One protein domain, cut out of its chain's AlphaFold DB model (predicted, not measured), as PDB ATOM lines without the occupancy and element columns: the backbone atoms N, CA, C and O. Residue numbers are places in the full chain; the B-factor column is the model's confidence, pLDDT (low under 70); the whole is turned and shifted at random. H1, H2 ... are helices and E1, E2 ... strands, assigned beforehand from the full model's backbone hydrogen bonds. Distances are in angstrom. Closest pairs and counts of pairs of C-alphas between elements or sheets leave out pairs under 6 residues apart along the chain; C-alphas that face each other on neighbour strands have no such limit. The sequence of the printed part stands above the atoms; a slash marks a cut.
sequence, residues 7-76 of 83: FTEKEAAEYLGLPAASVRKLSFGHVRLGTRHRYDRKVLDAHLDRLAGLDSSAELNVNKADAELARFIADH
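This is residues 7 to 76 of the 83 residues of an uncharacterized protein of Brevundimonas sp. DS20 (UniProt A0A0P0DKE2). A small head, made of two short helices, H1 and H2, and the strand hairpin E1 E2, runs on through H3 into a long arm that ends in a lone helix, H4. Residues 56 to 76, of which 62 to 75 belong to H4, stick out free and make much of the length. The printed part has 70 residues, with four named helices and two named strands in the order H1, H2, E1, E2, H3, H4; the sheet, E1 - E2, is antiparallel and the class is mostly helix. The whole is extended, with a radius of gyration of the C-alphas of 19.9 A and spans of 63 by 24 by 15 A.

H1 is residues 9 to 16, beginning at C-alpha 9 (35.641, -36.253, -3.802), and H2 is residues 20 to 23. E1 is residues 30 to 33 and E2 residues 36 to 40, 12.9 A long. H3, residues 41 to 51, is 15.1 A long. H4, residues 62 to 75, is 20.0 A long and ends at C-alpha 75 (0.154, -5.392, -36.235).

H1 and H2 touch, the closest C-alphas being those of Ala 13 and Ala 20, 5.0 A apart. The closest C-alphas of H1 and E2 are those of Ala 12 and Tyr 39, 6.6 A apart. E1 and E2 form a hairpin, with N 31 and O 38 at 2.8 A and N 33 and O 36 at 2.9 A, within hydrogen-bond range. H1 and H3 are close but not clearly touching, the closest C-alphas being those of Ala 12 and Arg 41, 7.9 A apart. H3 and H4 are apart. In H1, H3 and H4 every O i to N i+4 pair is within hydrogen-bond range; H2 is too short for such a pair.

The C-alphas of Thr 35 and His 76, the two farthest apart, are 65.1 A apart. The printed part has no cut, and no link is long. Residues 53 to 68 and residue 76 have pLDDT under 70.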
ATOM      1  N   PHE A   7      31.439 -30.876  -0.391       85.88
ATOM      2  CA  PHE A   7      31.589 -32.300  -0.609       85.88
ATOM      3  C   PHE A   7      33.057 -32.723  -0.644       85.88
ATOM      4  O   PHE A   7      33.958 -31.988  -1.047       85.88
ATOM      5  N   THR A   8      33.321 -33.931  -0.174       88.31
ATOM      6  CA  THR A   8      34.527 -34.686  -0.503       88.31
ATOM      7  C   THR A   8      34.468 -35.163  -1.950       88.31
ATOM      8  O   THR A   8      33.428 -35.128  -2.597       88.31
ATOM      9  N   GLU A   9      35.588 -35.663  -2.462       86.38
ATOM     10  CA  GLU A   9      35.641 -36.253  -3.802       86.38
ATOM     11  C   GLU A   9      34.648 -37.413  -3.988       86.38
ATOM     12  O   GLU A   9      34.043 -37.530  -5.047       86.38
ATOM     13  N   LYS A  10      34.448 -38.246  -2.954       87.31
ATOM     14  CA  LYS A  10      33.478 -39.350  -2.997       87.31
ATOM     15  C   LYS A  10      32.039 -38.842  -3.022       87.31
ATOM     16  O   LYS A  10      31.256 -39.318  -3.828       87.31
ATOM     17  N   GLU A  11      31.723 -37.864  -2.179       88.06
ATOM     18  CA  GLU A  11      30.384 -37.265  -2.137       88.06
ATOM     19  C   GLU A  11      30.071 -36.519  -3.440       88.06
ATOM     20  O   GLU A  11      28.970 -36.630  -3.955       88.06
ATOM     21  N   ALA A  12      31.045 -35.820  -4.030       86.38
ATOM     22  CA  ALA A  12      30.874 -35.162  -5.325       86.38
ATOM     23  C   ALA A  12      30.708 -36.171  -6.476       86.38
ATOM     24  O   ALA A  12      29.930 -35.932  -7.395       86.38
ATOM     25  N   ALA A  13      31.414 -37.305  -6.421       88.50
ATOM     26  CA  ALA A  13      31.256 -38.408  -7.369       88.50
ATOM     27  C   ALA A  13      29.855 -39.020  -7.306       88.50
ATOM     28  O   ALA A  13      29.213 -39.194  -8.339       88.50
ATOM     29  N   GLU A  14      29.366 -39.283  -6.097       89.56
ATOM     30  CA  GLU A  14      28.011 -39.779  -5.867       89.56
ATOM     31  C   GLU A  14      26.957 -38.760  -6.316       89.56
ATOM     32  O   GLU A  14      26.037 -39.114  -7.046       89.56
ATOM     33  N   TYR A  15      27.149 -37.484  -5.973       86.56
ATOM     34  CA  TYR A  15      26.239 -36.398  -6.334       86.56
ATOM     35  C   TYR A  15      26.095 -36.209  -7.848       86.56
ATOM     36  O   TYR A  15      24.993 -36.034  -8.355       86.56
ATOM     37  N   LEU A  16      27.210 -36.258  -8.580       83.75
ATOM     38  CA  LEU A  16      27.222 -36.099 -10.035       83.75
ATOM     39  C   LEU A  16      26.919 -37.407 -10.784       83.75
ATOM     40  O   LEU A  16      26.790 -37.387 -12.005       83.75
ATOM     41  N   GLY A  17      26.869 -38.548 -10.087       86.50
ATOM     42  CA  GLY A  17      26.792 -39.869 -10.715       86.50
ATOM     43  C   GLY A  17      28.021 -40.209 -11.570       86.50
ATOM     44  O   GLY A  17      27.917 -40.965 -12.536       86.50
ATOM     45  N   LEU A  18      29.189 -39.639 -11.251       86.56
ATOM     46  CA  LEU A  18      30.427 -39.783 -12.021       86.56
ATOM     47  C   LEU A  18      31.506 -40.532 -11.227       86.56
ATOM     48  O   LEU A  18      31.571 -40.415 -10.006       86.56
ATOM     49  N   PRO A  19      32.442 -41.237 -11.887       87.62
ATOM     50  CA  PRO A  19      33.603 -41.801 -11.207       87.62
ATOM     51  C   PRO A  19      34.457 -40.716 -10.534       87.62
ATOM     52  O   PRO A  19      34.732 -39.675 -11.131       87.62
ATOM     53  N   ALA A  20      34.985 -40.993  -9.339       85.00
ATOM     54  CA  ALA A  20      35.838 -40.056  -8.592       85.00
ATOM     55  C   ALA A  20      37.066 -39.566  -9.395       85.00
ATOM     56  O   ALA A  20      37.450 -38.399  -9.329       85.00
ATOM     57  N   ALA A  21      37.628 -40.427 -10.252       85.44
ATOM     58  CA  ALA A  21      38.713 -40.055 -11.160       85.44
ATOM     59  C   ALA A  21      38.302 -38.990 -12.194       85.44
ATOM     60  O   ALA A  21      39.135 -38.180 -12.594       85.44
ATOM     61  N   SER A  22      37.038 -38.985 -12.620       81.62
ATOM     62  CA  SER A  22      36.477 -37.950 -13.493       81.62
ATOM     63  C   SER A  22      36.240 -36.661 -12.714       81.62
ATOM     64  O   SER A  22      36.574 -35.593 -13.214       81.62
ATOM     65  N   VAL A  23      35.773 -36.764 -11.466       84.44
ATOM     66  CA  VAL A  23      35.594 -35.613 -10.568       84.44
ATOM     67  C   VAL A  23      36.917 -34.883 -10.315       84.44
ATOM     68  O   VAL A  23      36.966 -33.664 -10.416       84.44
ATOM     69  N   ARG A  24      38.029 -35.608 -10.118       82.06
ATOM     70  CA  ARG A  24      39.377 -35.007 -10.000       82.06
ATOM     71  C   ARG A  24      39.834 -34.220 -11.225       82.06
ATOM     72  O   ARG A  24      40.710 -33.368 -11.096       82.06
ATOM     73  N   LYS A  25      39.321 -34.559 -12.410       83.81
ATOM     74  CA  LYS A  25      39.671 -33.900 -13.676       83.81
ATOM     75  C   LYS A  25      38.815 -32.666 -13.946       83.81
ATOM     76  O   LYS A  25      39.103 -31.951 -14.902       83.81
ATOM     77  N   LEU A  26      37.777 -32.421 -13.145       80.56
ATOM     78  CA  LEU A  26      36.974 -31.214 -13.274       80.56
ATOM     79  C   LEU A  26      37.853 -29.998 -12.971       80.56
ATOM     80  O   LEU A  26      38.710 -30.014 -12.094       80.56
ATOM     81  N   SER A  27      37.668 -28.931 -13.739       77.38
ATOM     82  CA  SER A  27      38.373 -27.662 -13.533       77.38
ATOM     83  C   SER A  27      37.579 -26.686 -12.657       77.38
ATOM     84  O   SER A  27      38.031 -25.567 -12.423       77.38
ATOM     85  N   PHE A  28      36.402 -27.091 -12.169       79.94
ATOM     86  CA  PHE A  28      35.433 -26.241 -11.477       79.94
ATOM     87  C   PHE A  28      34.993 -26.839 -10.137       79.94
ATOM     88  O   PHE A  28      35.172 -28.023  -9.867       79.94
ATOM     89  N   GLY A  29      34.431 -25.999  -9.266       77.69
ATOM     90  CA  GLY A  29      33.911 -26.418  -7.960       77.69
ATOM     91  C   GLY A  29      34.978 -26.771  -6.922       77.69
ATOM     92  O   GLY A  29      34.623 -27.024  -5.778       77.69
ATOM     93  N   HIS A  30      36.267 -26.756  -7.271       84.31
ATOM     94  CA  HIS A  30      37.354 -27.106  -6.358       84.31
ATOM     95  C   HIS A  30      37.565 -26.026  -5.291       84.31
ATOM     96  O   HIS A  30      37.958 -24.900  -5.584       84.31
ATOM     97  N   VAL A  31      37.406 -26.417  -4.033       83.38
ATOM     98  CA  VAL A  31      37.718 -25.613  -2.854       83.38
ATOM     99  C   VAL A  31      38.895 -26.258  -2.136       83.38
ATOM    100  O   VAL A  31      38.805 -27.376  -1.622       83.38
ATOM    101  N   ARG A  32      40.033 -25.559  -2.095       80.38
ATOM    102  CA  ARG A  32      41.178 -25.981  -1.280       80.38
ATOM    103  C   ARG A  32      40.930 -25.600   0.175       80.38
ATOM    104  O   ARG A  32      40.877 -24.423   0.513       80.38
ATOM    105  N   LEU A  33      40.824 -26.606   1.035       79.31
ATOM    106  CA  LEU A  33      40.760 -26.460   2.488       79.31
ATOM    107  C   LEU A  33      42.043 -27.040   3.079       79.31
ATOM    108  O   LEU A  33      42.139 -28.233   3.380       79.31
ATOM    109  N   GLY A  34      43.063 -26.185   3.173       82.00
ATOM    110  CA  GLY A  34      44.419 -26.587   3.540       82.00
ATOM    111  C   GLY A  34      45.000 -27.565   2.517       82.00
ATOM    112  O   GLY A  34      45.101 -27.251   1.334       82.00
ATOM    113  N   THR A  35      45.350 -28.768   2.972       78.12
ATOM    114  CA  THR A  35      45.882 -29.855   2.131       78.12
ATOM    115  C   THR A  35      44.800 -30.710   1.467       78.12
ATOM    116  O   THR A  35      45.121 -31.613   0.697       78.12
ATOM    117  N   ARG A  36      43.515 -30.463   1.759       80.25
ATOM    118  CA  ARG A  36      42.399 -31.271   1.254       80.25
ATOM    119  C   ARG A  36      41.658 -30.556   0.129       80.25
ATOM    120  O   ARG A  36      41.386 -29.358   0.202       80.25
ATOM    121  N   HIS A  37      41.276 -31.331  -0.879       81.31
ATOM    122  CA  HIS A  37      40.373 -30.898  -1.938       81.31
ATOM    123  C   HIS A  37      38.926 -31.176  -1.525       81.31
ATOM    124  O   HIS A  37      38.576 -32.301  -1.160       81.31
ATOM    125  N   ARG A  38      38.099 -30.134  -1.553       88.38
ATOM    126  CA  ARG A  38      36.648 -30.188  -1.373       88.38
ATOM    127  C   ARG A  38      35.966 -29.647  -2.623       88.38
ATOM    128  O   ARG A  38      36.609 -28.986  -3.432       88.38
ATOM    129  N   TYR A  39      34.681 -29.925  -2.756       87.81
ATOM    130  CA  TYR A  39      33.862 -29.503  -3.880       87.81
ATOM    131  C   TYR A  39      32.678 -28.695  -3.365       87.81
ATOM    132  O   TYR A  39      31.956 -29.172  -2.495       87.81
ATOM    133  N   ASP A  40      32.494 -27.469  -3.848       88.00
ATOM    134  CA  ASP A  40      31.332 -26.658  -3.476       88.00
ATOM    135  C   ASP A  40      30.111 -27.087  -4.286       88.00
ATOM    136  O   ASP A  40      30.111 -27.014  -5.518       88.00
ATOM    137  N   ARG A  41      29.055 -27.502  -3.587       85.75
ATOM    138  CA  ARG A  41      27.814 -27.941  -4.219       85.75
ATOM    139  C   ARG A  41      27.184 -26.866  -5.096       85.75
ATOM    140  O   ARG A  41      26.742 -27.186  -6.188       85.75
ATOM    141  N   LYS A  42      27.159 -25.603  -4.663       84.75
ATOM    142  CA  LYS A  42      26.508 -24.532  -5.436       84.75
ATOM    143  C   LYS A  42      27.185 -24.316  -6.781       84.75
ATOM    144  O   LYS A  42      26.524 -23.983  -7.752       84.75
ATOM    145  N   VAL A  43      28.505 -24.481  -6.822       84.81
ATOM    146  CA  VAL A  43      29.274 -24.343  -8.061       84.81
ATOM    147  C   VAL A  43      29.045 -25.546  -8.973       84.81
ATOM    148  O   VAL A  43      28.963 -25.368 -10.185       84.81
ATOM    149  N   LEU A  44      28.921 -26.750  -8.402       85.06
ATOM    150  CA  LEU A  44      28.527 -27.935  -9.165       85.06
ATOM    151  C   LEU A  44      27.122 -27.761  -9.758       85.06
ATOM    152  O   LEU A  44      26.966 -27.946 -10.960       85.06
ATOM    153  N   ASP A  45      26.147 -27.327  -8.958       84.06
ATOM    154  CA  ASP A  45      24.770 -27.081  -9.404       84.06
ATOM    155  C   ASP A  45      24.711 -26.002 -10.483       84.06
ATOM    156  O   ASP A  45      24.180 -26.248 -11.556       84.06
ATOM    157  N   ALA A  46      25.368 -24.857 -10.276       83.12
ATOM    158  CA  ALA A  46      25.423 -23.800 -11.286       83.12
ATOM    159  C   ALA A  46      26.053 -24.278 -12.608       83.12
ATOM    160  O   ALA A  46      25.688 -23.811 -13.687       83.12
ATOM    161  N   HIS A  47      27.009 -25.210 -12.549       81.88
ATOM    162  CA  HIS A  47      27.588 -25.800 -13.752       81.88
ATOM    163  C   HIS A  47      26.625 -26.773 -14.440       81.88
ATOM    164  O   HIS A  47      26.545 -26.775 -15.668       81.88
ATOM    165  N   LEU A  48      25.885 -27.575 -13.671       83.44
ATOM    166  CA  LEU A  48      24.835 -28.447 -14.201       83.44
ATOM    167  C   LEU A  48      23.699 -27.633 -14.826       83.44
ATOM    168  O   LEU A  48      23.277 -27.958 -15.931       83.44
ATOM    169  N   ASP A  49      23.279 -26.543 -14.186       80.94
ATOM    170  CA  ASP A  49      22.280 -25.613 -14.717       80.94
ATOM    171  C   ASP A  49      22.760 -24.995 -16.037       80.94
ATOM    172  O   ASP A  49      22.026 -24.971 -17.027       80.94
ATOM    173  N   ARG A  50      24.032 -24.582 -16.105       78.69
ATOM    174  CA  ARG A  50      24.643 -24.109 -17.354       78.69
ATOM    175  C   ARG A  50      24.644 -25.184 -18.446       78.69
ATOM    176  O   ARG A  50      24.317 -24.879 -19.590       78.69
ATOM    177  N   LEU A  51      25.000 -26.429 -18.119       74.50
ATOM    178  CA  LEU A  51      24.994 -27.549 -19.073       74.50
ATOM    179  C   LEU A  51      23.585 -27.913 -19.550       74.50
ATOM    180  O   LEU A  51      23.404 -28.251 -20.716       74.50
ATOM    181  N   ALA A  52      22.591 -27.819 -18.668       73.31
ATOM    182  CA  ALA A  52      21.189 -28.055 -18.985       73.31
ATOM    183  C   ALA A  52      20.563 -26.930 -19.831       73.31
ATOM    184  O   ALA A  52      19.386 -27.010 -20.174       73.31
ATOM    185  N   GLY A  53      21.320 -25.873 -20.157       62.88
ATOM    186  CA  GLY A  53      20.785 -24.688 -20.825       62.88
ATOM    187  C   GLY A  53      19.810 -23.897 -19.946       62.88
ATOM    188  O   GLY A  53      19.103 -23.028 -20.445       62.88
ATOM    189  N   LEU A  54      19.785 -24.184 -18.639       57.47
ATOM    190  CA  LEU A  54      19.057 -23.439 -17.610       57.47
ATOM    191  C   LEU A  54      19.796 -22.166 -17.190       57.47
ATOM    192  O   LEU A  54      19.296 -21.412 -16.355       57.47
ATOM    193  N   ASP A  55      20.936 -21.871 -17.821       49.25
ATOM    194  CA  ASP A  55      21.447 -20.512 -17.925       49.25
ATOM    195  C   ASP A  55      20.422 -19.690 -18.733       49.25
ATOM    196  O   ASP A  55      20.579 -19.394 -19.916       49.25
ATOM    197  N   SER A  56      19.383 -19.227 -18.037       49.28
ATOM    198  CA  SER A  56      18.571 -18.062 -18.406       49.28
ATOM    199  C   SER A  56      19.404 -16.764 -18.376       49.28
ATOM    200  O   SER A  56      18.866 -15.680 -18.197       49.28
ATOM    201  N   SER A  57      20.722 -16.881 -18.568       46.09
ATOM    202  CA  SER A  57      21.631 -15.848 -19.052       46.09
ATOM    203  C   SER A  57      21.657 -15.833 -20.585       46.09
ATOM    204  O   SER A  57      22.659 -15.461 -21.194       46.09
ATOM    205  N   ALA A  58      20.536 -16.146 -21.246       45.41
ATOM    206  CA  ALA A  58      20.156 -15.219 -22.294       45.41
ATOM    207  C   ALA A  58      20.112 -13.874 -21.579       45.41
ATOM    208  O   ALA A  58      19.259 -13.672 -20.716       45.41
ATOM    209  N   GLU A  59      21.084 -12.997 -21.848       44.88
ATOM    210  CA  GLU A  59      20.856 -11.578 -21.651       44.88
ATOM    211  C   GLU A  59      19.427 -11.360 -22.136       44.88
ATOM    212  O   GLU A  59      19.132 -11.588 -23.316       44.88
ATOM    213  N   LEU A  60      18.514 -11.064 -21.209       49.81
ATOM    214  CA  LEU A  60      17.236 -10.484 -21.551       49.81
ATOM    215  C   LEU A  60      17.665  -9.219 -22.267       49.81
ATOM    216  O   LEU A  60      17.966  -8.204 -21.650       49.81
ATOM    217  N   ASN A  61      17.842  -9.324 -23.579       49.19
ATOM    218  CA  ASN A  61      18.065  -8.194 -24.430       49.19
ATOM    219  C   ASN A  61      16.690  -7.552 -24.431       49.19
ATOM    220  O   ASN A  61      15.853  -7.865 -25.274       49.19
ATOM    221  N   VAL A  62      16.427  -6.773 -23.377       54.16
ATOM    222  CA  VAL A  62      15.151  -6.115 -23.092       54.16
ATOM    223  C   VAL A  62      14.705  -5.366 -24.349       54.16
ATOM    224  O   VAL A  62      13.538  -5.409 -24.713       54.16
ATOM    225  N   ASN A  63      15.669  -4.869 -25.132       58.09
ATOM    226  CA  ASN A  63      15.439  -4.240 -26.428       58.09
ATOM    227  C   ASN A  63      14.785  -5.149 -27.481       58.09
ATOM    228  O   ASN A  63      14.019  -4.655 -28.297       58.09
ATOM    229  N   LYS A  64      15.079  -6.455 -27.518       57.66
ATOM    230  CA  LYS A  64      14.473  -7.385 -28.489       57.66
ATOM    231  C   LYS A  64      13.058  -7.786 -28.087       57.66
ATOM    232  O   LYS A  64      12.206  -7.889 -28.962       57.66
ATOM    233  N   ALA A  65      12.820  -8.004 -26.794       61.09
ATOM    234  CA  ALA A  65      11.484  -8.315 -26.294       61.09
ATOM    235  C   ALA A  65      10.541  -7.117 -26.483       61.09
ATOM    236  O   ALA A  65       9.450  -7.282 -27.025       61.09
ATOM    237  N   ASP A  66      11.007  -5.907 -26.156       63.00
ATOM    238  CA  ASP A  66      10.245  -4.673 -26.362       63.00
ATOM    239  C   ASP A  66      10.031  -4.364 -27.849       63.00
ATOM    240  O   ASP A  66       8.948  -3.933 -28.238       63.00
ATOM    241  N   ALA A  67      11.027  -4.621 -28.707       69.56
ATOM    242  CA  ALA A  67      10.884  -4.411 -30.148       69.56
ATOM    243  C   ALA A  67       9.849  -5.351 -30.780       69.56
ATOM    244  O   ALA A  67       9.098  -4.931 -31.662       69.56
ATOM    245  N   GLU A  68       9.789  -6.606 -30.336       69.00
ATOM    246  CA  GLU A  68       8.817  -7.561 -30.862       69.00
ATOM    247  C   GLU A  68       7.414  -7.318 -30.286       69.00
ATOM    248  O   GLU A  68       6.428  -7.414 -31.014       69.00
ATOM    249  N   LEU A  69       7.313  -6.883 -29.023       72.00
ATOM    250  CA  LEU A  69       6.052  -6.430 -28.431       72.00
ATOM    251  C   LEU A  69       5.509  -5.182 -29.145       72.00
ATOM    252  O   LEU A  69       4.320  -5.118 -29.448       72.00
ATOM    253  N   ALA A  70       6.370  -4.215 -29.476       75.75
ATOM    254  CA  ALA A  70       5.983  -3.029 -30.237       75.75
ATOM    255  C   ALA A  70       5.484  -3.380 -31.649       75.75
ATOM    256  O   ALA A  70       4.502  -2.802 -32.110       75.75
ATOM    257  N   ARG A  71       6.118  -4.353 -32.318       71.75
ATOM    258  CA  ARG A  71       5.653  -4.876 -33.615       71.75
ATOM    259  C   ARG A  71       4.309  -5.579 -33.499       71.75
ATOM    260  O   ARG A  71       3.425  -5.311 -34.301       71.75
ATOM    261  N   PHE A  72       4.129  -6.410 -32.479       71.88
ATOM    262  CA  PHE A  72       2.866  -7.100 -32.237       71.88
ATOM    263  C   PHE A  72       1.710  -6.122 -31.960       71.88
ATOM    264  O   PHE A  72       0.629  -6.282 -32.518       71.88
ATOM    265  N   ILE A  73       1.937  -5.079 -31.154       75.19
ATOM    266  CA  ILE A  73       0.937  -4.027 -30.887       75.19
ATOM    267  C   ILE A  73       0.625  -3.221 -32.159       75.19
ATOM    268  O   ILE A  73      -0.524  -2.835 -32.372       75.19
ATOM    269  N   ALA A  74       1.623  -2.979 -33.015       70.69
ATOM    270  CA  ALA A  74       1.426  -2.295 -34.291       70.69
ATOM    271  C   ALA A  74       0.629  -3.142 -35.304       70.69
ATOM    272  O   ALA A  74      -0.222  -2.596 -36.004       70.69
ATOM    273  N   ASP A  75       0.866  -4.458 -35.349       70.88
ATOM    274  CA  ASP A  75       0.154  -5.392 -36.235       70.88
ATOM    275  C   ASP A  75      -1.254  -5.753 -35.718       70.88
ATOM    276  O   ASP A  75      -2.136  -6.091 -36.510       70.88
ATOM    277  N   HIS A  76      -1.505  -5.637 -34.410       61.91
ATOM    278  CA  HIS A  76      -2.805  -5.899 -33.783       61.91
ATOM    279  C   HIS A  76      -3.297  -4.708 -32.933       61.91
ATOM    280  O   HIS A  76      -3.257  -4.762 -31.700       61.91
TER     281      HIS A  76